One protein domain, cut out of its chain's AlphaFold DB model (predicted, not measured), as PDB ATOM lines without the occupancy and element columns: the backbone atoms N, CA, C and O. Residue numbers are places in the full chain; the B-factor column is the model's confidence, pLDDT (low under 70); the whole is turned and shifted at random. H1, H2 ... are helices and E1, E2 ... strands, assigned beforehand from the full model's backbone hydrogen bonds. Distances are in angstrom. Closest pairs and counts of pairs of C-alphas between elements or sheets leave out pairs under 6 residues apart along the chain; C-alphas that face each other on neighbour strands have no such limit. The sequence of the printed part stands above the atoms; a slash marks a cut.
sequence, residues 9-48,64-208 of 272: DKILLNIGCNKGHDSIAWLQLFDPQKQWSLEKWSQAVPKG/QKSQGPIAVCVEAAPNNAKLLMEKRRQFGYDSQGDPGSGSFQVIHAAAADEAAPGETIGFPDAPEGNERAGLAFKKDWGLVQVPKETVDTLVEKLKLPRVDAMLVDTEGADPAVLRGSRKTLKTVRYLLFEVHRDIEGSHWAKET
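AT A GLANCE: This is residues 9 to 48 and 64 to 208 of the 272 residues of the protein "Hypothetical protein" of Symbiodinium pilosum (UniProt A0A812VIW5). One sheet of five parallel strands has helices H1 and H3 over one face, while H5 stands up from the opposite face, and the small hairpin of E4 and E5 lies beyond the end of E3. H2 packs on H1, off the sheet. The printed part has 185 residues with five named helices and seven named strands, in the order E1 H1 H2 E2 H3 E3 E4 E5 H4 E6 H5 E7; the large sheet's order is E3 E2 E1 E6 E7. The class is mixed, helices and strands, with under half of the residues in named elements. The whole is compact, with a radius of gyration of the C-alphas of 15.9 A and spans of 48 by 35 by 30 A.

HOW THE PARTS SIT: E1, residues 11 to 15, is the parallel neighbour of E2, residues 70 to 75, with N 12 and O 70 2.8 A apart, and of E6, residues 165 to 168, with N 13 and O 165 2.9 A apart. The edge strands are E3, residues 103 to 108, beside E2 with N 73 and O 105 2.8 A apart, and E7, residues 190 to 196, beside E6 with N 166 and O 190 2.8 A apart. H1, residues 21 to 30, is on the sheet at a height of 8.6 A and runs along E2, at 4 degrees on the local plane; their closest C-alphas are Ser 23 and Ala 71, 5.5 A. H2, residues 38 to 44, forms a helical hairpin with H1, closest at C-alphas 38 and 25, 5.6 A. H3, residues 78 to 90, is over E3 on the same face as H1; C-alphas 81 and 108 are closest, 5.7 A. E4, residues 120 to 124, and E5, residues 143 to 149, are an antiparallel hairpin, with N 121 and O 146 2.9 A apart. H4, residues 151 to 157, only grazes the sheet. H5, residues 174 to 179, is on the face opposite to H1. E2, H3, E3 and E6, H5, E7 are strand-helix-strand units, parallel neighbour strands with a helix between them in the chain, with right-handed crossovers. In the five helices every O i to N i+4 pair is within hydrogen-bond range.

IN THESE COORDINATES: E1 begins at C-alpha 11 (209.828, 218.902, 98.664). H3 is 18.3 A long and E5 17.4 A. E7, 20.1 A long, ends at C-alpha 196 (192.179, 200.542, 93.423).

THE WHOLE: The C-alphas of Gln 64 and Asp 140 are the two farthest apart, 51.4 A. Residues 49 to 63 are not printed; C-alphas 48 and 64 are 36.0 A apart across the cut. The links H3 to E3, E3 to E4 and E4 to E5 are long. The mean pLDDT of the printed part is 92.2; residues 48, 64 to 65 and 95 to 99 are under 70.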
ATOM      1  N   ASP A   9     215.152 223.205  95.039       90.94
ATOM      2  CA  ASP A   9     214.674 223.129  96.425       90.94
ATOM      3  C   ASP A   9     213.245 222.570  96.496       90.94
ATOM      4  O   ASP A   9     212.318 223.204  97.017       90.94
ATOM      5  N   LYS A  10     213.044 221.371  95.941       94.38
ATOM      6  CA  LYS A  10     211.728 220.724  95.895       94.38
ATOM      7  C   LYS A  10     211.484 219.776  97.056       94.38
ATOM      8  O   LYS A  10     212.339 218.958  97.387       94.38
ATOM      9  N   ILE A  11     210.271 219.818  97.607       97.25
ATOM     10  CA  ILE A  11     209.828 218.902  98.664       97.25
ATOM     11  C   ILE A  11     208.824 217.893  98.100       97.25
ATOM     12  O   ILE A  11     207.720 218.262  97.700       97.25
ATOM     13  N   LEU A  12     209.200 216.617  98.111       98.25
ATOM     14  CA  LEU A  12     208.322 215.483  97.844       98.25
ATOM     15  C   LEU A  12     207.837 214.872  99.157       98.25
ATOM     16  O   LEU A  12     208.641 214.538 100.029       98.25
ATOM     17  N   LEU A  13     206.532 214.646  99.251       98.69
ATOM     18  CA  LEU A  13     205.917 213.793 100.258       98.69
ATOM     19  C   LEU A  13     205.336 212.543  99.584       98.69
ATOM     20  O   LEU A  13     204.371 212.636  98.836       98.69
ATOM     21  N   ASN A  14     205.928 211.381  99.832       98.62
ATOM     22  CA  ASN A  14     205.543 210.107  99.236       98.62
ATOM     23  C   ASN A  14     204.930 209.192 100.308       98.62
ATOM     24  O   ASN A  14     205.638 208.723 101.202       98.62
ATOM     25  N   ILE A  15     203.615 208.992 100.248       98.62
ATOM     26  CA  ILE A  15     202.835 208.203 101.202       98.62
ATOM     27  C   ILE A  15     202.591 206.808 100.633       98.62
ATOM     28  O   ILE A  15     202.040 206.685  99.544       98.62
ATOM     29  N   GLY A  16     202.968 205.778 101.391       96.50
ATOM     30  CA  GLY A  16     203.034 204.405 100.892       96.50
ATOM     31  C   GLY A  16     204.192 204.217  99.911       96.50
ATOM     32  O   GLY A  16     204.098 203.535  98.902       96.50
ATOM     33  N   CYS A  17     205.323 204.854 100.215       94.81
ATOM     34  CA  CYS A  17     206.486 204.907  99.335       94.81
ATOM     35  C   CYS A  17     207.147 203.548  99.052       94.81
ATOM     36  O   CYS A  17     208.033 203.471  98.194       94.81
ATOM     37  N   ASN A  18     206.758 202.485  99.756       92.19
ATOM     38  CA  ASN A  18     207.071 201.100  99.461       92.19
ATOM     39  C   ASN A  18     208.581 200.828  99.528       92.19
ATOM     40  O   ASN A  18     209.168 200.712 100.602       92.19
ATOM     41  N   LYS A  19     209.254 200.795  98.375       92.25
ATOM     42  CA  LYS A  19     210.715 200.623  98.267       92.25
ATOM     43  C   LYS A  19     211.469 201.931  98.056       92.25
ATOM     44  O   LYS A  19     212.683 201.910  97.880       92.25
ATOM     45  N   GLY A  20     210.779 203.068  98.056       94.56
ATOM     46  CA  GLY A  20     211.369 204.403  97.978       94.56
ATOM     47  C   GLY A  20     211.897 204.793  96.598       94.56
ATOM     48  O   GLY A  20     212.583 205.806  96.496       94.56
ATOM     49  N   HIS A  21     211.596 204.029  95.540       94.38
ATOM     50  CA  HIS A  21     212.106 204.304  94.192       94.38
ATOM     51  C   HIS A  21     211.718 205.702  93.703       94.38
ATOM     52  O   HIS A  21     212.604 206.447  93.292       94.38
ATOM     53  N   ASP A  22     210.448 206.100  93.823       93.94
ATOM     54  CA  ASP A  22     210.004 207.432  93.386       93.94
ATOM     55  C   ASP A  22     210.659 208.551  94.195       93.94
ATOM     56  O   ASP A  22     211.006 209.600  93.655       93.94
ATOM     57  N   SER A  23     210.913 208.302  95.480       96.19
ATOM     58  CA  SER A  23     211.606 209.244  96.356       96.19
ATOM     59  C   SER A  23     213.056 209.462  95.924       96.19
ATOM     60  O   SER A  23     213.513 210.600  95.858       96.19
ATOM     61  N   ILE A  24     213.781 208.394  95.579       95.38
ATOM     62  CA  ILE A  24     215.160 208.515  95.082       95.38
ATOM     63  C   ILE A  24     215.194 209.082  93.662       95.38
ATOM     64  O   ILE A  24     216.056 209.908  93.362       95.38
ATOM     65  N   ALA A  25     214.249 208.691  92.805       93.38
ATOM     66  CA  ALA A  25     214.112 209.244  91.464       93.38
ATOM     67  C   ALA A  25     213.894 210.761  91.517       93.38
ATOM     68  O   ALA A  25     214.542 211.501  90.783       93.38
ATOM     69  N   TRP A  26     213.040 211.230  92.430       93.31
ATOM     70  CA  TRP A  26     212.811 212.650  92.679       93.31
ATOM     71  C   TRP A  26     214.080 213.383  93.101       93.31
ATOM     72  O   TRP A  26     214.438 214.395  92.499       93.31
ATOM     73  N   LEU A  27     214.785 212.861  94.106       93.31
ATOM     74  CA  LEU A  27     216.026 213.467  94.590       93.31
ATOM     75  C   LEU A  27     217.075 213.551  93.475       93.31
ATOM     76  O   LEU A  27     217.669 214.603  93.270       93.31
ATOM     77  N   GLN A  28     217.247 212.482  92.695       91.75
ATOM     78  CA  GLN A  28     218.170 212.474  91.560       91.75
ATOM     79  C   GLN A  28     217.738 213.435  90.441       91.75
ATOM     80  O   GLN A  28     218.587 214.034  89.786       91.75
ATOM     81  N   LEU A  29     216.434 213.602  90.216       90.00
ATOM     82  CA  LEU A  29     215.904 214.491  89.184       90.00
ATOM     83  C   LEU A  29     216.167 215.972  89.494       90.00
ATOM     84  O   LEU A  29     216.465 216.736  88.578       90.00
ATOM     85  N   PHE A  30     216.064 216.365  90.766       88.75
ATOM     86  CA  PHE A  30     216.254 217.750  91.216       88.75
ATOM     87  C   PHE A  30     217.659 218.043  91.762       88.75
ATOM     88  O   PHE A  30     217.984 219.198  92.020       88.75
ATOM     89  N   ASP A  31     218.508 217.022  91.885       87.12
ATOM     90  CA  ASP A  31     219.908 217.154  92.291       87.12
ATOM     91  C   ASP A  31     220.808 216.093  91.610       87.12
ATOM     92  O   ASP A  31     221.387 215.208  92.245       87.12
ATOM     93  N   PRO A  32     220.944 216.157  90.275       78.69
ATOM     94  CA  PRO A  32     221.615 215.133  89.454       78.69
ATOM     95  C   PRO A  32     223.123 215.004  89.700       78.69
ATOM     96  O   PRO A  32     223.736 214.025  89.279       78.69
ATOM     97  N   GLN A  33     223.747 216.032  90.276       70.56
ATOM     98  CA  GLN A  33     225.200 216.137  90.422       70.56
ATOM     99  C   GLN A  33     225.687 215.505  91.728       70.56
ATOM    100  O   GLN A  33     226.894 215.425  91.955       70.56
ATOM    101  N   LYS A  34     224.764 215.066  92.591       75.56
ATOM    102  CA  LYS A  34     225.076 214.530  93.915       75.56
ATOM    103  C   LYS A  34     224.903 213.017  93.993       75.56
ATOM    104  O   LYS A  34     224.834 212.296  93.004       75.56
ATOM    105  N   GLN A  35     224.933 212.528  95.226       83.31
ATOM    106  CA  GLN A  35     224.989 211.121  95.606       83.31
ATOM    107  C   GLN A  35     223.723 210.303  95.297       83.31
ATOM    108  O   GLN A  35     223.739 209.077  95.452       83.31
ATOM    109  N   TRP A  36     222.630 210.948  94.885       90.50
ATOM    110  CA  TRP A  36     221.361 210.292  94.587       90.50
ATOM    111  C   TRP A  36     221.495 209.404  93.352       90.50
ATOM    112  O   TRP A  36     221.842 209.863  92.266       90.50
ATOM    113  N   SER A  37     221.238 208.110  93.512       91.38
ATOM    114  CA  SER A  37     221.333 207.162  92.408       91.38
ATOM    115  C   SER A  37     220.226 206.130  92.510       91.38
ATOM    116  O   SER A  37     220.315 205.169  93.275       91.38
ATOM    117  N   LEU A  38     219.195 206.318  91.689       91.44
ATOM    118  CA  LEU A  38     218.105 205.371  91.513       91.44
ATOM    119  C   LEU A  38     218.631 204.010  91.060       91.44
ATOM    120  O   LEU A  38     218.128 202.986  91.507       91.44
ATOM    121  N   GLU A  39     219.670 203.978  90.225       90.88
ATOM    122  CA  GLU A  39     220.311 202.732  89.805       90.88
ATOM    123  C   GLU A  39     220.922 201.975  90.995       90.88
ATOM    124  O   GLU A  39     220.564 200.818  91.227       90.88
ATOM    125  N   LYS A  40     221.794 202.623  91.786       91.88
ATOM    126  CA  LYS A  40     222.401 201.997  92.977       91.88
ATOM    127  C   LYS A  40     221.338 201.579  93.986       91.88
ATOM    128  O   LYS A  40     221.442 200.506  94.577       91.88
ATOM    129  N   TRP A  41     220.308 202.406  94.157       93.06
ATOM    130  CA  TRP A  41     219.179 202.106  95.027       93.06
ATOM    131  C   TRP A  41     218.434 200.852  94.567       93.06
ATOM    132  O   TRP A  41     218.300 199.907  95.340       93.06
ATOM    133  N   SER A  42     218.048 200.795  93.290       91.00
ATOM    134  CA  SER A  42     217.304 199.679  92.683       91.00
ATOM    135  C   SER A  42     218.078 198.358  92.703       91.00
ATOM    136  O   SER A  42     217.482 197.285  92.691       91.00
ATOM    137  N   GLN A  43     219.412 198.414  92.717       90.62
ATOM    138  CA  GLN A  43     220.261 197.233  92.892       90.62
ATOM    139  C   GLN A  43     220.306 196.749  94.349       90.62
ATOM    140  O   GLN A  43     220.580 195.575  94.591       90.62
ATOM    141  N   ALA A  44     220.065 197.639  95.313       90.69
ATOM    142  CA  ALA A  44     220.208 197.369  96.739       90.69
ATOM    143  C   ALA A  44     218.894 197.044  97.462       90.69
ATOM    144  O   ALA A  44     218.957 196.515  98.575       90.69
ATOM    145  N   VAL A  45     217.740 197.349  96.858       88.50
ATOM    146  CA  VAL A  45     216.406 196.961  97.343       88.50
ATOM    147  C   VAL A  45     215.830 195.813  96.501       88.50
ATOM    148  O   VAL A  45     216.163 195.698  95.318       88.50
ATOM    149  N   PRO A  46     214.970 194.937  97.060       82.62
ATOM    150  CA  PRO A  46     214.362 193.848  96.300       82.62
ATOM    151  C   PRO A  46     213.620 194.360  95.062       82.62
ATOM    152  O   PRO A  46     212.795 195.271  95.153       82.62
ATOM    153  N   LYS A  47     213.878 193.746  93.900       70.31
ATOM    154  CA  LYS A  47     213.253 194.154  92.633       70.31
ATOM    155  C   LYS A  47     211.728 194.156  92.753       70.31
ATOM    156  O   LYS A  47     211.134 193.218  93.282       70.31
ATOM    157  N   GLY A  48     211.109 195.237  92.291       60.62
ATOM    158  CA  GLY A  48     209.664 195.320  92.103       60.62
ATOM    159  C   GLY A  48     209.182 194.526  90.901       60.62
ATOM    160  O   GLY A  48     209.974 193.974  90.131       60.62
ATOM    161  N   GLN A  64     222.555 228.334  91.593       57.69
ATOM    162  CA  GLN A  64     222.210 229.007  92.853       57.69
ATOM    163  C   GLN A  64     222.527 228.155  94.087       57.69
ATOM    164  O   GLN A  64     222.493 226.929  94.043       57.69
ATOM    165  N   LYS A  65     222.828 228.834  95.207       65.62
ATOM    166  CA  LYS A  65     222.938 228.213  96.534       65.62
ATOM    167  C   LYS A  65     221.577 227.618  96.904       65.62
ATOM    168  O   LYS A  65     220.647 228.369  97.174       65.62
ATOM    169  N   SER A  66     221.503 226.296  96.899       78.56
ATOM    170  CA  SER A  66     220.301 225.488  97.114       78.56
ATOM    171  C   SER A  66     220.386 224.772  98.466       78.56
ATOM    172  O   SER A  66     221.481 224.435  98.924       78.56
ATOM    173  N   GLN A  67     219.241 224.573  99.122       83.50
ATOM    174  CA  GLN A  67     219.114 223.696 100.295       83.50
ATOM    175  C   GLN A  67     219.081 222.205  99.901       83.50
ATOM    176  O   GLN A  67     219.364 221.334 100.729       83.50
ATOM    177  N   GLY A  68     218.823 221.942  98.623       88.81
ATOM    178  CA  GLY A  68     218.718 220.632  98.007       88.81
ATOM    179  C   GLY A  68     217.309 220.054  98.155       88.81
ATOM    180  O   GLY A  68     216.550 220.464  99.041       88.81
ATOM    181  N   PRO A  69     216.939 219.087  97.306       93.31
ATOM    182  CA  PRO A  69     215.611 218.502  97.333       93.31
ATOM    183  C   PRO A  69     215.412 217.644  98.586       93.31
ATOM    184  O   PRO A  69     216.328 216.996  99.097       93.31
ATOM    185  N   ILE A  70     214.183 217.614  99.085       94.88
ATOM    186  CA  ILE A  70     213.776 216.793 100.223       94.88
ATOM    187  C   ILE A  70     212.758 215.778  99.722       94.88
ATOM    188  O   ILE A  70     211.791 216.148  99.064       94.88
ATOM    189  N   ALA A  71     212.940 214.510 100.074       97.12
ATOM    190  CA  ALA A  71     211.918 213.489  99.916       97.12
ATOM    191  C   ALA A  71     211.593 212.883 101.279       97.12
ATOM    192  O   ALA A  71     212.463 212.324 101.949       97.12
ATOM    193  N   VAL A  72     210.331 212.991 101.686       98.19
ATOM    194  CA  VAL A  72     209.781 212.345 102.876       98.19
ATOM    195  C   VAL A  72     208.974 211.140 102.422       98.19
ATOM    196  O   VAL A  72     207.997 211.279 101.698       98.19
ATOM    197  N   CYS A  73     209.395 209.960 102.845       98.38
ATOM    198  CA  CYS A  73     208.795 208.673 102.535       98.38
ATOM    199  C   CYS A  73     208.106 208.143 103.788       98.38
ATOM    200  O   CYS A  73     208.755 207.884 104.801       98.38
ATOM    201  N   VAL A  74     206.781 208.045 103.733       98.56
ATOM    202  CA  VAL A  74     205.948 207.504 104.807       98.56
ATOM    203  C   VAL A  74     205.568 206.085 104.417       98.56
ATOM    204  O   VAL A  74     204.869 205.888 103.427       98.56
ATOM    205  N   GLU A  75     206.052 205.106 105.171       98.06
ATOM    206  CA  GLU A  75     205.843 203.681 104.913       98.06
ATOM    207  C   GLU A  75     205.174 203.040 106.125       98.06
ATOM    208  O   GLU A  75     205.593 203.282 107.255       98.06
ATOM    209  N   ALA A  76     204.154 202.215 105.901       97.69
ATOM    210  CA  ALA A  76     203.399 201.566 106.967       97.69
ATOM    211  C   ALA A  76     203.881 200.131 107.234       97.69
ATOM    212  O   ALA A  76     203.940 199.707 108.390       97.69
ATOM    213  N   ALA A  77     204.272 199.395 106.189       96.81
ATOM    214  CA  ALA A  77     204.754 198.025 106.277       96.81
ATOM    215  C   ALA A  77     206.084 197.974 107.057       96.81
ATOM    216  O   ALA A  77     207.093 198.521 106.593       96.81
ATOM    217  N   PRO A  78     206.135 197.297 108.224       96.56
ATOM    218  CA  PRO A  78     207.300 197.336 109.111       96.56
ATOM    219  C   PRO A  78     208.613 196.922 108.438       96.56
ATOM    220  O   PRO A  78     209.636 197.591 108.595       96.56
ATOM    221  N   ASN A  79     208.584 195.846 107.648       96.06
ATOM    222  CA  ASN A  79     209.784 195.322 106.998       96.06
ATOM    223  C   ASN A  79     210.269 196.219 105.847       96.06
ATOM    224  O   ASN A  79     211.478 196.352 105.658       96.06
ATOM    225  N   ASN A  80     209.364 196.906 105.139       96.31
ATOM    226  CA  ASN A  80     209.749 197.913 104.146       96.31
ATOM    227  C   ASN A  80     210.347 199.146 104.831       96.31
ATOM    228  O   ASN A  80     211.439 199.574 104.464       96.31
ATOM    229  N   ALA A  81     209.700 199.678 105.874       97.50
ATOM    230  CA  ALA A  81     210.210 200.833 106.612       97.50
ATOM    231  C   ALA A  81     211.616 200.572 107.177       97.50
ATOM    232  O   ALA A  81     212.513 201.409 107.039       97.50
ATOM    233  N   LYS A  82     211.838 199.379 107.745       97.38
ATOM    234  CA  LYS A  82     213.153 198.944 108.226       97.38
ATOM    235  C   LYS A  82     214.190 198.900 107.100       97.38
ATOM    236  O   LYS A  82     215.251 199.508 107.246       97.38
ATOM    237  N   LEU A  83     213.876 198.246 105.977       95.94
ATOM    238  CA  LEU A  83     214.749 198.206 104.801       95.94
ATOM    239  C   LEU A  83     215.127 199.622 104.347       95.94
ATOM    240  O   LEU A  83     216.305 199.927 104.165       95.94
ATOM    241  N   LEU A  84     214.136 200.500 104.184       96.69
ATOM    242  CA  LEU A  84     214.335 201.874 103.733       96.69
ATOM    243  C   LEU A  84     215.291 202.636 104.655       96.69
ATOM    244  O   LEU A  84     216.225 203.273 104.171       96.69
ATOM    245  N   MET A  85     215.097 202.546 105.974       96.56
ATOM    246  CA  MET A  85     215.975 203.182 106.961       96.56
ATOM    247  C   MET A  85     217.404 202.627 106.907       96.56
ATOM    248  O   MET A  85     218.368 203.394 106.960       96.56
ATOM    249  N   GLU A  86     217.562 201.310 106.762       95.81
ATOM    250  CA  GLU A  86     218.875 200.671 106.645       95.81
ATOM    251  C   GLU A  86     219.620 201.122 105.383       95.81
ATOM    252  O   GLU A  86     220.797 201.489 105.468       95.81
ATOM    253  N   LYS A  87     218.943 201.154 104.227       95.12
ATOM    254  CA  LYS A  87     219.537 201.568 102.943       95.12
ATOM    255  C   LYS A  87     219.833 203.057 102.890       95.12
ATOM    256  O   LYS A  87     220.905 203.446 102.431       95.12
ATOM    257  N   ARG A  88     218.930 203.881 103.420       93.75
ATOM    258  CA  ARG A  88     219.127 205.326 103.589       93.75
ATOM    259  C   ARG A  88     220.429 205.605 104.357       93.75
ATOM    260  O   ARG A  88     221.285 206.329 103.848       93.75
ATOM    261  N   ARG A  89     220.640 204.923 105.492       92.94
ATOM    262  CA  ARG A  89     221.880 205.019 106.279       92.94
ATOM    263  C   ARG A  89     223.097 204.469 105.533       92.94
ATOM    264  O   ARG A  89     224.156 205.087 105.553       92.94
ATOM    265  N   GLN A  90     222.959 203.318 104.867       92.56
ATOM    266  CA  GLN A  90     224.039 202.692 104.093       92.56
ATOM    267  C   GLN A  90     224.591 203.631 103.007       92.56
ATOM    268  O   GLN A  90     225.797 203.633 102.764       92.56
ATOM    269  N   PHE A  91     223.726 204.416 102.361       91.44
ATOM    270  CA  PHE A  91     224.110 205.339 101.293       91.44
ATOM    271  C   PHE A  91     224.401 206.770 101.758       91.44
ATOM    272  O   PHE A  91     224.760 207.600 100.929       91.44
ATOM    273  N   GLY A  92     224.276 207.073 103.056       89.88
ATOM    274  CA  GLY A  92     224.531 208.418 103.577       89.88
ATOM    275  C   GLY A  92     223.470 209.447 103.173       89.88
ATOM    276  O   GLY A  92     223.757 210.639 103.079       89.88
ATOM    277  N   TYR A  93     222.230 209.009 102.950       91.31
ATOM    278  CA  TYR A  93     221.120 209.857 102.491       91.31
ATOM    279  C   TYR A  93     220.454 210.667 103.624       91.31
ATOM    280  O   TYR A  93     219.427 211.322 103.433       91.31
ATOM    281  N   ASP A  94     221.067 210.661 104.811       76.88
ATOM    282  CA  ASP A  94     220.496 211.121 106.078       76.88
ATOM    283  C   ASP A  94     220.609 212.634 106.329       76.88
ATOM    284  O   ASP A  94     220.242 213.074 107.416       76.88
ATOM    285  N   SER A  95     221.089 213.429 105.363       65.38
ATOM    286  CA  SER A  95     221.411 214.875 105.464       65.38
ATOM    287  C   SER A  95     222.567 215.261 106.406       65.38
ATOM    288  O   SER A  95     222.824 216.437 106.643       65.38
ATOM    289  N   GLN A  96     223.311 214.287 106.935       54.12
ATOM    290  CA  GLN A  96     224.213 214.472 108.084       54.12
ATOM    291  C   GLN A  96     225.609 215.066 107.788       54.12
ATOM    292  O   GLN A  96     226.474 214.990 108.656       54.12
ATOM    293  N   GLY A  97     225.884 215.671 106.626       53.25
ATOM    294  CA  GLY A  97     227.271 216.090 106.342       53.25
ATOM    295  C   GLY A  97     227.515 217.264 105.406       53.25
ATOM    296  O   GLY A  97     228.581 217.865 105.502       53.25
ATOM    297  N   ASP A  98     226.568 217.624 104.540       62.62
ATOM    298  CA  ASP A  98     226.793 218.678 103.547       62.62
ATOM    299  C   ASP A  98     225.580 219.619 103.466       62.62
ATOM    300  O   ASP A  98     224.521 219.223 102.959       62.62
ATOM    301  N   PRO A  99     225.678 220.847 104.010       63.12
ATOM    302  CA  PRO A  99     224.648 221.864 103.859       63.12
ATOM    303  C   PRO A  99     224.294 222.066 102.379       63.12
ATOM    304  O   PRO A  99     225.153 222.368 101.559       63.12
ATOM    305  N   GLY A 100     223.015 221.914 102.034       71.56
ATOM    306  CA  GLY A 100     222.549 222.037 100.652       71.56
ATOM    307  C   GLY A 100     222.478 220.726  99.869       71.56
ATOM    308  O   GLY A 100     222.193 220.751  98.676       71.56
ATOM    309  N   SER A 101     222.772 219.575 100.485       77.62
ATOM    310  CA  SER A 101     222.740 218.255  99.827       77.62
ATOM    311  C   SER A 101     221.363 217.624  99.676       77.62
ATOM    312  O   SER A 101     221.283 216.594  99.021       77.62
ATOM    313  N   GLY A 102     220.300 218.224 100.216       89.06
ATOM    314  CA  GLY A 102     218.980 217.600 100.260       89.06
ATOM    315  C   GLY A 102     218.873 216.496 101.320       89.06
ATOM    316  O   GLY A 102     219.780 216.285 102.129       89.06
ATOM    317  N   SER A 103     217.739 215.793 101.367       92.81
ATOM    318  CA  SER A 103     217.531 214.716 102.348       92.81
ATOM    319  C   SER A 103     216.531 213.660 101.888       92.81
ATOM    320  O   SER A 103     215.494 213.994 101.313       92.81
ATOM    321  N   PHE A 104     216.806 212.393 102.212       95.25
ATOM    322  CA  PHE A 104     215.813 211.324 102.155       95.25
ATOM    323  C   PHE A 104     215.389 210.956 103.576       95.25
ATOM    324  O   PHE A 104     216.187 210.443 104.359       95.25
ATOM    325  N   GLN A 105     214.141 211.234 103.934       95.81
ATOM    326  CA  GLN A 105     213.589 210.963 105.257       95.81
ATOM    327  C   GLN A 105     212.601 209.806 105.172       95.81
ATOM    328  O   GLN A 105     211.788 209.755 104.255       95.81
ATOM    329  N   VAL A 106     212.659 208.889 106.136       97.62
ATOM    330  CA  VAL A 106     211.759 207.733 106.216       97.62
ATOM    331  C   VAL A 106     211.002 207.810 107.532       97.62
ATOM    332  O   VAL A 106     211.628 207.921 108.587       97.62
ATOM    333  N   ILE A 107     209.676 207.747 107.461       98.12
ATOM    334  CA  ILE A 107     208.761 207.753 108.600       98.12
ATOM    335  C   ILE A 107     207.989 206.437 108.588       98.12
ATOM    336  O   ILE A 107     207.316 206.126 107.610       98.12
ATOM    337  N   HIS A 108     208.084 205.665 109.675       98.31
ATOM    338  CA  HIS A 108     207.297 204.444 109.845       98.31
ATOM    339  C   HIS A 108     205.942 204.787 110.473       98.31
ATOM    340  O   HIS A 108     205.853 204.969 111.688       98.31
ATOM    341  N   ALA A 109     204.912 204.934 109.641       98.44
ATOM    342  CA  ALA A 109     203.549 205.233 110.070       98.44
ATOM    343  C   ALA A 109     202.529 204.857 108.984       98.44
ATOM    344  O   ALA A 109     202.802 204.977 107.792       98.44
ATOM    345  N   ALA A 110     201.326 204.467 109.402       98.25
ATOM    346  CA  ALA A 110     200.165 204.356 108.529       98.25
ATOM    347  C   ALA A 110     199.456 205.713 108.437       98.25
ATOM    348  O   ALA A 110     198.956 206.232 109.439       98.25
ATOM    349  N   ALA A 111     199.407 206.279 107.231       98.31
ATOM    350  CA  ALA A 111     198.652 207.495 106.968       98.31
ATOM    351  C   ALA A 111     197.143 207.199 106.919       98.31
ATOM    352  O   ALA A 111     196.716 206.249 106.262       98.31
ATOM    353  N   ALA A 112     196.338 208.011 107.601       97.75
ATOM    354  CA  ALA A 112     194.887 207.853 107.698       97.75
ATOM    355  C   ALA A 112     194.154 209.203 107.595       97.75
ATOM    356  O   ALA A 112     194.783 210.263 107.553       97.75
ATOM    357  N   ASP A 113     192.820 209.165 107.567       97.69
ATOM    358  CA  ASP A 113     191.967 210.359 107.557       97.69
ATOM    359  C   ASP A 113     191.913 211.080 108.905       97.69
ATOM    360  O   ASP A 113     191.855 212.309 108.947       97.69
ATOM    361  N   GLU A 114     191.993 210.330 109.998       97.31
ATOM    362  CA  GLU A 114     192.061 210.845 111.364       97.31
ATOM    363  C   GLU A 114     193.015 210.016 112.222       97.31
ATOM    364  O   GLU A 114     193.180 208.818 111.997       97.31
ATOM    365  N   ALA A 115     193.635 210.640 113.221       97.56
ATOM    366  CA  ALA A 115     194.476 209.952 114.193       97.56
ATOM    367  C   ALA A 115     194.475 210.691 115.536       97.56
ATOM    368  O   ALA A 115     194.704 211.902 115.585       97.56
ATOM    369  N   ALA A 116     194.242 209.968 116.629       97.19
ATOM    370  CA  ALA A 116     194.447 210.485 117.975       97.19
ATOM    371  C   ALA A 116     195.946 210.460 118.351       97.19
ATOM    372  O   ALA A 116     196.711 209.646 117.828       97.19
ATOM    373  N   PRO A 117     196.404 211.320 119.281       95.31
ATOM    374  CA  PRO A 117     197.793 211.301 119.732       95.31
ATOM    375  C   PRO A 117     198.212 209.926 120.270       95.31
ATOM    376  O   PRO A 117     197.638 209.430 121.237       95.31
ATOM    377  N   GLY A 118     199.238 209.330 119.656       95.44
ATOM    378  CA  GLY A 118     199.754 208.012 120.038       95.44
ATOM    379  C   GLY A 118     198.887 206.832 119.589       95.44
ATOM    380  O   GLY A 118     199.144 205.712 120.026       95.44
ATOM    381  N   GLU A 119     197.877 207.059 118.745       98.19
ATOM    382  CA  GLU A 119     197.064 205.986 118.175       98.19
ATOM    383  C   GLU A 119     197.917 205.060 117.300       98.19
ATOM    384  O   GLU A 119     198.810 205.491 116.564       98.19
ATOM    385  N   THR A 120     197.619 203.767 117.371       98.31
ATOM    386  CA  THR A 120     198.228 202.747 116.522       98.31
ATOM    387  C   THR A 120     197.159 201.980 115.766       98.31
ATOM    388  O   THR A 120     195.996 201.928 116.168       98.31
ATOM    389  N   ILE A 121     197.564 201.348 114.672       97.12
ATOM    390  CA  ILE A 121     196.723 200.443 113.896       97.12
ATOM    391  C   ILE A 121     197.461 199.128 113.658       97.12
ATOM    392  O   ILE A 121     198.679 199.110 113.490       97.12
ATOM    393  N   GLY A 122     196.727 198.014 113.651       96.69
ATOM    394  CA  GLY A 122     197.283 196.729 113.238       96.69
ATOM    395  C   GLY A 122     197.518 196.729 111.730       96.69
ATOM    396  O   GLY A 122     196.559 196.815 110.969       96.69
ATOM    397  N   PHE A 123     198.775 196.626 111.309       96.44
ATOM    398  CA  PHE A 123     199.185 196.610 109.906       96.44
ATOM    399  C   PHE A 123     199.833 195.266 109.545       96.44
ATOM    400  O   PHE A 123     200.497 194.681 110.407       96.44
ATOM    401  N   PRO A 124     199.661 194.749 108.314       95.19
ATOM    402  CA  PRO A 124     200.226 193.456 107.950       95.19
ATOM    403  C   PRO A 124     201.756 193.394 108.050       95.19
ATOM    404  O   PRO A 124     202.457 194.262 107.525       95.19
ATOM    405  N   ASP A 125     202.279 192.326 108.657       95.06
ATOM    406  CA  ASP A 125     203.725 192.064 108.767       95.06
ATOM    407  C   ASP A 125     204.269 191.358 107.513       95.06
ATOM    408  O   ASP A 125     204.811 190.251 107.536       95.06
ATOM    409  N   ALA A 126     204.035 191.979 106.357       93.25
ATOM    410  CA  ALA A 126     204.435 191.425 105.073       93.25
ATOM    411  C   ALA A 126     205.971 191.331 104.954       93.25
ATOM    412  O   ALA A 126     206.679 192.184 105.496       93.25
ATOM    413  N   PRO A 127     206.513 190.349 104.204       92.38
ATOM    414  CA  PRO A 127     207.946 190.266 103.940       92.38
ATOM    415  C   PRO A 127     208.511 191.540 103.305       92.38
ATOM    416  O   PRO A 127     207.809 192.262 102.600       92.38
ATOM    417  N   GLU A 128     209.807 191.768 103.501       89.94
ATOM    418  CA  GLU A 128     210.534 192.876 102.882       89.94
ATOM    419  C   GLU A 128     210.325 192.940 101.359       89.94
ATOM    420  O   GLU A 128     210.369 191.930 100.650       89.94
ATOM    421  N   GLY A 129     210.117 194.154 100.852       85.81
ATOM    422  CA  GLY A 129     209.908 194.429  99.440       85.81
ATOM    423  C   GLY A 129     208.540 193.987  98.926       85.81
ATOM    424  O   GLY A 129     208.340 193.940  97.707       85.81
ATOM    425  N   ASN A 130     207.606 193.636  99.814       86.25
ATOM    426  CA  ASN A 130     206.240 193.371  99.410       86.25
ATOM    427  C   ASN A 130     205.536 194.682  99.078       86.25
ATOM    428  O   ASN A 130     205.418 195.557  99.931       86.25
ATOM    429  N   GLU A 131     205.060 194.775  97.841       83.56
ATOM    430  CA  GLU A 131     204.400 195.983  97.361       83.56
ATOM    431  C   GLU A 131     202.913 196.003  97.724       83.56
ATOM    432  O   GLU A 131     202.359 197.066  97.877       83.56
ATOM    433  N   ARG A 132     202.298 194.847  98.000       85.81
ATOM    434  CA  ARG A 132     200.855 194.691  98.258       85.81
ATOM    435  C   ARG A 132     200.534 194.575  99.748       85.81
ATOM    436  O   ARG A 132     199.665 193.801 100.155       85.81
ATOM    437  N   ALA A 133     201.312 195.250 100.585       85.81
ATOM    438  CA  ALA A 133     201.109 195.258 102.025       85.81
ATOM    439  C   ALA A 133     200.150 196.398 102.386       85.81
ATOM    440  O   ALA A 133     200.560 197.546 102.494       85.81
ATOM    441  N   GLY A 134     198.869 196.079 102.574       88.81
ATOM    442  CA  GLY A 134     197.824 197.070 102.838       88.81
ATOM    443  C   GLY A 134     196.702 196.519 103.714       88.81
ATOM    444  O   GLY A 134     196.465 195.312 103.752       88.81
ATOM    445  N   LEU A 135     195.996 197.410 104.415       88.62
ATOM    446  CA  LEU A 135     194.973 197.055 105.414       88.62
ATOM    447  C   LEU A 135     193.789 196.256 104.843       88.62
ATOM    448  O   LEU A 135     193.138 195.516 105.575       88.62
ATOM    449  N   ALA A 136     193.500 196.411 103.550       87.12
ATOM    450  CA  ALA A 136     192.408 195.709 102.877       87.12
ATOM    451  C   ALA A 136     192.817 194.334 102.316       87.12
ATOM    452  O   ALA A 136     191.956 193.540 101.929       87.12
ATOM    453  N   PHE A 137     194.113 194.004 102.284       83.50
ATOM    454  CA  PHE A 137     194.563 192.720 101.760       83.50
ATOM    455  C   PHE A 137     194.364 191.594 102.777       83.50
ATOM    456  O   PHE A 137     194.924 191.590 103.869       83.50
ATOM    457  N   LYS A 138     193.615 190.565 102.370       75.31
ATOM    458  CA  LYS A 138     193.256 189.396 103.195       75.31
ATOM    459  C   LYS A 138     194.368 188.336 103.279       75.31
ATOM    460  O   LYS A 138     194.080 187.139 103.294       75.31
ATOM    461  N   LYS A 139     195.642 188.737 103.269       82.38
ATOM    462  CA  LYS A 139     196.762 187.791 103.363       82.38
ATOM    463  C   LYS A 139     197.174 187.596 104.817       82.38
ATOM    464  O   LYS A 139     197.355 188.565 105.546       82.38
ATOM    465  N   ASP A 140     197.331 186.339 105.223       85.44
ATOM    466  CA  ASP A 140     197.693 185.986 106.595       85.44
ATOM    467  C   ASP A 140     199.200 186.164 106.830       85.44
ATOM    468  O   ASP A 140     199.999 185.236 106.702       85.44
ATOM    469  N   TRP A 141     199.592 187.409 107.079       89.31
ATOM    470  CA  TRP A 141     200.947 187.788 107.477       89.31
ATOM    471  C   TRP A 141     201.069 188.049 108.982       89.31
ATOM    472  O   TRP A 141     202.153 188.356 109.462       89.31
ATOM    473  N   GLY A 142     199.974 187.936 109.736       93.12
ATOM    474  CA  GLY A 142     199.883 188.529 111.068       93.12
ATOM    475  C   GLY A 142     199.808 190.061 111.021       93.12
ATOM    476  O   GLY A 142     199.961 190.688 109.970       93.12
ATOM    477  N   LEU A 143     199.530 190.664 112.178       95.19
ATOM    478  CA  LEU A 143     199.409 192.112 112.337       95.19
ATOM    479  C   LEU A 143     200.415 192.616 113.369       95.19
ATOM    480  O   LEU A 143     200.526 192.060 114.462       95.19
ATOM    481  N   VAL A 144     201.079 193.720 113.047       96.44
ATOM    482  CA  VAL A 144     201.960 194.466 113.950       96.44
ATOM    483  C   VAL A 144     201.364 195.851 114.166       96.44
ATOM    484  O   VAL A 144     200.826 196.456 113.243       96.44
ATOM    485  N   GLN A 145     201.424 196.356 115.398       97.94
ATOM    486  CA  GLN A 145     200.953 197.707 115.702       97.94
ATOM    487  C   GLN A 145     201.924 198.737 115.125       97.94
ATOM    488  O   GLN A 145     203.105 198.736 115.472       97.94
ATOM    489  N   VAL A 146     201.418 199.620 114.270       98.06
ATOM    490  CA  VAL A 146     202.179 200.728 113.682       98.06
ATOM    491  C   VAL A 146     201.543 202.059 114.076       98.06
ATOM    492  O   VAL A 146     200.321 202.107 114.241       98.06
ATOM    493  N   PRO A 147     202.326 203.142 114.230       98.50
ATOM    494  CA  PRO A 147     201.765 204.467 114.466       98.50
ATOM    495  C   PRO A 147     200.765 204.836 113.372       98.50
ATOM    496  O   PRO A 147     201.047 204.652 112.187       98.50
ATOM    497  N   LYS A 148     199.606 205.355 113.768       98.38
ATOM    498  CA  LYS A 148     198.597 205.896 112.858       98.38
ATOM    499  C   LYS A 148     198.666 207.415 112.928       98.38
ATOM    500  O   LYS A 148     198.634 207.986 114.013       98.38
ATOM    501  N   GLU A 149     198.793 208.073 111.784       98.44
ATOM    502  CA  GLU A 149     198.981 209.525 111.710       98.44
ATOM    503  C   GLU A 149     198.196 210.105 110.531       98.44
ATOM    504  O   GLU A 149     198.003 209.449 109.510       98.44
ATOM    505  N   THR A 150     197.786 211.368 110.632       98.75
ATOM    506  CA  THR A 150     197.342 212.117 109.451       98.75
ATOM    507  C   THR A 150     198.542 212.752 108.759       98.75
ATOM    508  O   THR A 150     199.530 213.118 109.402       98.75
ATOM    509  N   VAL A 151     198.453 212.946 107.443       98.75
ATOM    510  CA  VAL A 151     199.489 213.660 106.682       98.75
ATOM    511  C   VAL A 151     199.685 215.078 107.216       98.75
ATOM    512  O   VAL A 151     200.822 215.518 107.378       98.75
ATOM    513  N   ASP A 152     198.598 215.761 107.575       98.75
ATOM    514  CA  ASP A 152     198.660 217.096 108.172       98.75
ATOM    515  C   ASP A 152     199.502 217.124 109.458       98.75
ATOM    516  O   ASP A 152     200.320 218.029 109.647       98.75
ATOM    517  N   THR A 153     199.360 216.106 110.313       98.38
ATOM    518  CA  THR A 153     200.155 215.972 111.542       98.38
ATOM    519  C   THR A 153     201.627 215.702 111.235       98.38
ATOM    520  O   THR A 153     202.507 216.278 111.878       98.38
ATOM    521  N   LEU A 154     201.918 214.856 110.244       98.19
ATOM    522  CA  LEU A 154     203.291 214.549 109.830       98.19
ATOM    523  C   LEU A 154     204.011 215.791 109.291       98.19
ATOM    524  O   LEU A 154     205.125 216.089 109.718       98.19
ATOM    525  N   VAL A 155     203.361 216.548 108.406       98.31
ATOM    526  CA  VAL A 155     203.901 217.789 107.826       98.31
ATOM    527  C   VAL A 155     204.201 218.822 108.911       98.31
ATOM    528  O   VAL A 155     205.258 219.459 108.886       98.31
ATOM    529  N   GLU A 156     203.317 218.949 109.903       97.88
ATOM    530  CA  GLU A 156     203.509 219.845 111.045       97.88
ATOM    531  C   GLU A 156     204.672 219.406 111.949       97.88
ATOM    532  O   GLU A 156     205.534 220.224 112.278       97.88
ATOM    533  N   LYS A 157     204.760 218.112 112.289       96.62
ATOM    534  CA  LYS A 157     205.864 217.539 113.086       96.62
ATOM    535  C   LYS A 157     207.224 217.732 112.414       96.62
ATOM    536  O   LYS A 157     208.200 218.067 113.084       96.62
ATOM    537  N   LEU A 158     207.272 217.552 111.097       96.00
ATOM    538  CA  LEU A 158     208.475 217.730 110.281       96.00
ATOM    539  C   LEU A 158     208.784 219.202 109.976       96.00
ATOM    540  O   LEU A 158     209.858 219.498 109.456       96.00
ATOM    541  N   LYS A 159     207.870 220.123 110.314       96.50
ATOM    542  CA  LYS A 159     207.983 221.565 110.054       96.50
ATOM    543  C   LYS A 159     208.274 221.870 108.582       96.50
ATOM    544  O   LYS A 159     209.061 222.768 108.276       96.50
ATOM    545  N   LEU A 160     207.655 221.120 107.671       95.25
ATOM    546  CA  LEU A 160     207.844 221.357 106.242       95.25
ATOM    547  C   LEU A 160     207.160 222.683 105.864       95.25
ATOM    548  O   LEU A 160     205.977 222.861 106.160       95.25
ATOM    549  N   PRO A 161     207.866 223.625 105.213       93.25
ATOM    550  CA  PRO A 161     207.298 224.933 104.882       93.25
ATOM    551  C   PRO A 161     206.269 224.864 103.743       93.25
ATOM    552  O   PRO A 161     205.437 225.758 103.604       93.25
ATOM    553  N   ARG A 162     206.358 223.824 102.910       95.38
ATOM    554  CA  ARG A 162     205.474 223.504 101.785       95.38
ATOM    555  C   ARG A 162     205.641 222.030 101.411       95.38
ATOM    556  O   ARG A 162     206.582 221.383 101.867       95.38
ATOM    557  N   VAL A 163     204.780 221.544 100.528       98.06
ATOM    558  CA  VAL A 163     204.958 220.280  99.805       98.06
ATOM    559  C   VAL A 163     204.823 220.603  98.322       98.06
ATOM    560  O   VAL A 163     203.782 221.091  97.908       98.06
ATOM    561  N   ASP A 164     205.862 220.397  97.515       98.25
ATOM    562  CA  ASP A 164     205.782 220.671  96.077       98.25
ATOM    563  C   ASP A 164     205.000 219.556  95.376       98.25
ATOM    564  O   ASP A 164     204.002 219.822  94.702       98.25
ATOM    565  N   ALA A 165     205.402 218.305  95.597       98.44
ATOM    566  CA  ALA A 165     204.697 217.134  95.092       98.44
ATOM    567  C   ALA A 165     204.279 216.201  96.224       98.44
ATOM    568  O   ALA A 165     205.034 215.974  97.170       98.44
ATOM    569  N   MET A 166     203.086 215.633  96.094       98.81
ATOM    570  CA  MET A 166     202.594 214.570  96.952       98.81
ATOM    571  C   MET A 166     202.252 213.347  96.103       98.81
ATOM    572  O   MET A 166     201.528 213.469  95.118       98.81
ATOM    573  N   LEU A 167     202.781 212.187  96.472       98.62
ATOM    574  CA  LEU A 167     202.419 210.897  95.886       98.62
ATOM    575  C   LEU A 167     201.704 210.080  96.959       98.62
ATOM    576  O   LEU A 167     202.128 210.087  98.118       98.62
ATOM    577  N   VAL A 168     200.624 209.415  96.580       98.56
ATOM    578  CA  VAL A 168     199.864 208.519  97.445       98.56
ATOM    579  C   VAL A 168     199.721 207.194  96.718       98.56
ATOM    580  O   VAL A 168     199.165 207.145  95.630       98.56
ATOM    581  N   ASP A 169     200.258 206.144  97.317       96.00
ATOM    582  CA  ASP A 169     200.085 204.768  96.871       96.00
ATOM    583  C   ASP A 169     199.915 203.909  98.120       96.00
ATOM    584  O   ASP A 169     200.866 203.393  98.699       96.00
ATOM    585  N   THR A 170     198.688 203.860  98.632       95.50
ATOM    586  CA  THR A 170     198.405 203.184  99.908       95.50
ATOM    587  C   THR A 170     197.536 201.961  99.733       95.50
ATOM    588  O   THR A 170     196.769 201.603 100.633       95.50
ATOM    589  N   GLU A 171     197.651 201.326  98.563       93.38
ATOM    590  CA  GLU A 171     197.010 200.048  98.276       93.38
ATOM    591  C   GLU A 171     195.498 200.079  98.591       93.38
ATOM    592  O   GLU A 171     194.915 199.189  99.223       93.38
ATOM    593  N   GLY A 172     194.860 201.190  98.202       93.75
ATOM    594  CA  GLY A 172     193.424 201.421  98.342       93.75
ATOM    595  C   GLY A 172     192.982 202.198  99.587       93.75
ATOM    596  O   GLY A 172     191.774 202.320  99.820       93.75
ATOM    597  N   ALA A 173     193.907 202.737 100.386       97.06
ATOM    598  CA  ALA A 173     193.593 203.701 101.448       97.06
ATOM    599  C   ALA A 173     193.669 205.177 101.003       97.06
ATOM    600  O   ALA A 173     193.408 206.077 101.804       97.06
ATOM    601  N   ASP A 174     193.933 205.424  99.719       98.06
ATOM    602  CA  ASP A 174     194.209 206.741  99.146       98.06
ATOM    603  C   ASP A 174     193.144 207.799  99.485       98.06
ATOM    604  O   ASP A 174     193.518 208.891  99.925       98.06
ATOM    605  N   PRO A 175     191.825 207.516  99.412       98.25
ATOM    606  CA  PRO A 175     190.813 208.501  99.792       98.25
ATOM    607  C   PRO A 175     190.907 208.951 101.258       98.25
ATOM    608  O   PRO A 175     190.722 210.135 101.558       98.25
ATOM    609  N   ALA A 176     191.238 208.035 102.176       98.31
ATOM    610  CA  ALA A 176     191.419 208.360 103.588       98.31
ATOM    611  C   ALA A 176     192.666 209.225 103.799       98.31
ATOM    612  O   ALA A 176     192.598 210.258 104.464       98.31
ATOM    613  N   VAL A 177     193.781 208.876 103.153       98.62
ATOM    614  CA  VAL A 177     195.001 209.696 103.183       98.62
ATOM    615  C   VAL A 177     194.711 211.114 102.698       98.62
ATOM    616  O   VAL A 177     195.067 212.079 103.376       98.62
ATOM    617  N   LEU A 178     194.015 211.273 101.568       98.75
ATOM    618  CA  LEU A 178     193.671 212.589 101.018       98.75
ATOM    619  C   LEU A 178     192.790 213.410 101.974       98.75
ATOM    620  O   LEU A 178     193.019 214.611 102.135       98.75
ATOM    621  N   ARG A 179     191.838 212.784 102.680       98.56
ATOM    622  CA  ARG A 179     191.074 213.462 103.746       98.56
ATOM    623  C   ARG A 179     191.954 213.929 104.900       98.56
ATOM    624  O   ARG A 179     191.794 215.066 105.340       98.56
ATOM    625  N   GLY A 180     192.891 213.092 105.340       98.62
ATOM    626  CA  GLY A 180     193.870 213.417 106.384       98.62
ATOM    627  C   GLY A 180     194.945 214.422 105.951       98.62
ATOM    628  O   GLY A 180     195.834 214.753 106.735       98.62
ATOM    629  N   SER A 181     194.871 214.900 104.706       98.75
ATOM    630  CA  SER A 181     195.830 215.816 104.079       98.75
ATOM    631  C   SER A 181     195.232 217.187 103.743       98.75
ATOM    632  O   SER A 181     195.854 217.971 103.025       98.75
ATOM    633  N   ARG A 182     194.004 217.502 104.179       98.25
ATOM    634  CA  ARG A 182     193.269 218.707 103.735       98.25
ATOM    635  C   ARG A 182     194.004 220.023 104.014       98.25
ATOM    636  O   ARG A 182     193.871 220.966 103.232       98.25
ATOM    637  N   LYS A 183     194.763 220.142 105.109       98.31
ATOM    638  CA  LYS A 183     195.582 221.342 105.377       98.31
ATOM    639  C   LYS A 183     196.798 221.366 104.451       98.31
ATOM    640  O   LYS A 183     197.060 222.395 103.830       98.31
ATOM    641  N   THR A 184     197.483 220.238 104.310       98.62
ATOM    642  CA  THR A 184     198.691 220.056 103.491       98.62
ATOM    643  C   THR A 184     198.429 220.322 102.013       98.62
ATOM    644  O   THR A 184     199.177 221.072 101.381       98.62
ATOM    645  N   LEU A 185     197.317 219.809 101.477       98.62
ATOM    646  CA  LEU A 185     196.880 219.962 100.083       98.62
ATOM    647  C   LEU A 185     196.702 221.429  99.651       98.62
ATOM    648  O   LEU A 185     196.687 221.735  98.459       98.62
ATOM    649  N   LYS A 186     196.607 222.374 100.595       97.56
ATOM    650  CA  LYS A 186     196.629 223.811 100.273       97.56
ATOM    651  C   LYS A 186     197.978 224.267  99.716       97.56
ATOM    652  O   LYS A 186     197.998 225.215  98.939       97.56
ATOM    653  N   THR A 187     199.064 223.606 100.109       97.38
ATOM    654  CA  THR A 187     200.437 223.908  99.673       97.38
ATOM    655  C   THR A 187     200.934 222.994  98.556       97.38
ATOM    656  O   THR A 187     201.874 223.370  97.864       97.38
ATOM    657  N   VAL A 188     200.284 221.838  98.363       98.56
ATOM    658  CA  VAL A 188     200.612 220.873  97.308       98.56
ATOM    659  C   VAL A 188     200.396 221.494  95.930       98.56
ATOM    660  O   VAL A 188     199.331 222.048  95.649       98.56
ATOM    661  N   ARG A 189     201.410 221.385  95.066       98.06
ATOM    662  CA  ARG A 189     201.380 221.892  93.683       98.06
ATOM    663  C   ARG A 189     201.053 220.782  92.689       98.06
ATOM    664  O   ARG A 189     200.284 221.007  91.757       98.06
ATOM    665  N   TYR A 190     201.589 219.583  92.922       98.38
ATOM    666  CA  TYR A 190     201.321 218.367  92.154       98.38
ATOM    667  C   TYR A 190     200.935 217.214  93.076       98.38
ATOM    668  O   TYR A 190     201.592 216.971  94.082       98.38
ATOM    669  N   LEU A 191     199.883 216.495  92.714       98.75
ATOM    670  CA  LEU A 191     199.390 215.332  93.433       98.75
ATOM    671  C   LEU A 191     199.298 214.155  92.462       98.75
ATOM    672  O   LEU A 191     198.815 214.314  91.345       98.75
ATOM    673  N   LEU A 192     199.710 212.974  92.895       98.50
ATOM    674  CA  LEU A 192     199.382 211.711  92.242       98.50
ATOM    675  C   LEU A 192     198.805 210.776  93.295       98.50
ATOM    676  O   LEU A 192     199.312 210.738  94.416       98.50
ATOM    677  N   PHE A 193     197.751 210.054  92.938       98.44
ATOM    678  CA  PHE A 193     197.188 209.006  93.781       98.44
ATOM    679  C   PHE A 193     196.694 207.820  92.951       98.44
ATOM    680  O   PHE A 193     196.387 207.971  91.759       98.44
ATOM    681  N   GLU A 194     196.577 206.660  93.591       96.06
ATOM    682  CA  GLU A 194     196.098 205.442  92.953       96.06
ATOM    683  C   GLU A 194     194.615 205.177  93.236       96.06
ATOM    684  O   GLU A 194     194.075 205.379  94.328       96.06
ATOM    685  N   VAL A 195     193.931 204.679  92.211       96.44
ATOM    686  CA  VAL A 195     192.555 204.194  92.284       96.44
ATOM    687  C   VAL A 195     192.596 202.676  92.208       96.44
ATOM    688  O   VAL A 195     192.939 202.133  91.164       96.44
ATOM    689  N   HIS A 196     192.204 202.006  93.293       93.69
ATOM    690  CA  HIS A 196     192.179 200.542  93.423       93.69
ATOM    691  C   HIS A 196     190.749 200.045  93.679       93.69
ATOM    692  O   HIS A 196     190.323 199.884  94.824       93.69
ATOM    693  N   ARG A 197     189.971 199.819  92.615       93.19
ATOM    694  CA  ARG A 197     188.623 199.212  92.695       93.19
ATOM    695  C   ARG A 197     188.655 197.694  92.752       93.19
ATOM    696  O   ARG A 197     187.650 197.078  93.098       93.19
ATOM    697  N   ASP A 198     189.773 197.098  92.373       92.38
ATOM    698  CA  ASP A 198     190.002 195.657  92.396       92.38
ATOM    699  C   ASP A 198     190.348 195.117  93.796       92.38
ATOM    700  O   ASP A 198     190.305 193.903  94.007       92.38
ATOM    701  N   ILE A 199     190.604 195.996  94.773       91.50
ATOM    702  CA  ILE A 199     190.822 195.629  96.177       91.50
ATOM    703  C   ILE A 199     189.503 195.706  96.959       91.50
ATOM    704  O   ILE A 199     189.041 196.776  97.370       91.50
ATOM    705  N   GLU A 200     188.901 194.541  97.199       90.19
ATOM    706  CA  GLU A 200     187.684 194.398  98.004       90.19
ATOM    707  C   GLU A 200     187.890 194.915  99.441       90.19
ATOM    708  O   GLU A 200     188.856 194.562 100.112       90.19
ATOM    709  N   GLY A 201     186.947 195.717  99.944       89.50
ATOM    710  CA  GLY A 201     186.975 196.221 101.323       89.50
ATOM    711  C   GLY A 201     187.913 197.411 101.559       89.50
ATOM    712  O   GLY A 201     187.985 197.898 102.688       89.50
ATOM    713  N   SER A 202     188.582 197.906 100.515       94.12
ATOM    714  CA  SER A 202     189.364 199.146 100.551       94.12
ATOM    715  C   SER A 202     188.481 200.390 100.740       94.12
ATOM    716  O   SER A 202     187.247 200.321 100.704       94.12
ATOM    717  N   HIS A 203     189.096 201.562 100.917       95.81
ATOM    718  CA  HIS A 203     188.348 202.821 101.017       95.81
ATOM    719  C   HIS A 203     187.636 203.161  99.705       95.81
ATOM    720  O   HIS A 203     186.526 203.698  99.724       95.81
ATOM    721  N   TRP A 204     188.187 202.729  98.569       95.50
ATOM    722  CA  TRP A 204     187.519 202.820  97.275       95.50
ATOM    723  C   TRP A 204     186.239 201.977  97.186       95.50
ATOM    724  O   TRP A 204     185.425 202.221  96.308       95.50
ATOM    725  N   ALA A 205     185.970 201.029  98.088       92.38
ATOM    726  CA  ALA A 205     184.664 200.359  98.123       92.38
ATOM    727  C   ALA A 205     183.538 201.255  98.680       92.38
ATOM    728  O   ALA A 205     182.360 200.962  98.484       92.38
ATOM    729  N   LYS A 206     183.891 202.326  99.401       92.94
ATOM    730  CA  LYS A 206     182.949 203.218 100.100       92.94
ATOM    731  C   LYS A 206     182.906 204.622  99.509       92.94
ATOM    732  O   LYS A 206     182.018 205.397  99.850       92.94
ATOM    733  N   GLU A 207     183.859 204.945  98.646       95.31
ATOM    734  CA  GLU A 207     184.048 206.283  98.106       95.31
ATOM    735  C   GLU A 207     184.111 206.267  96.593       95.31
ATOM    736  O   GLU A 207     184.613 205.323  95.980       95.31
ATOM    737  N   THR A 208     183.597 207.335  95.992       96.81
ATOM    738  CA  THR A 208     183.630 207.489  94.541       96.81
ATOM    739  C   THR A 208     184.858 208.278  94.119       96.81
ATOM    740  O   THR A 208     185.312 209.172  94.840       96.81
TER     741      THR A 208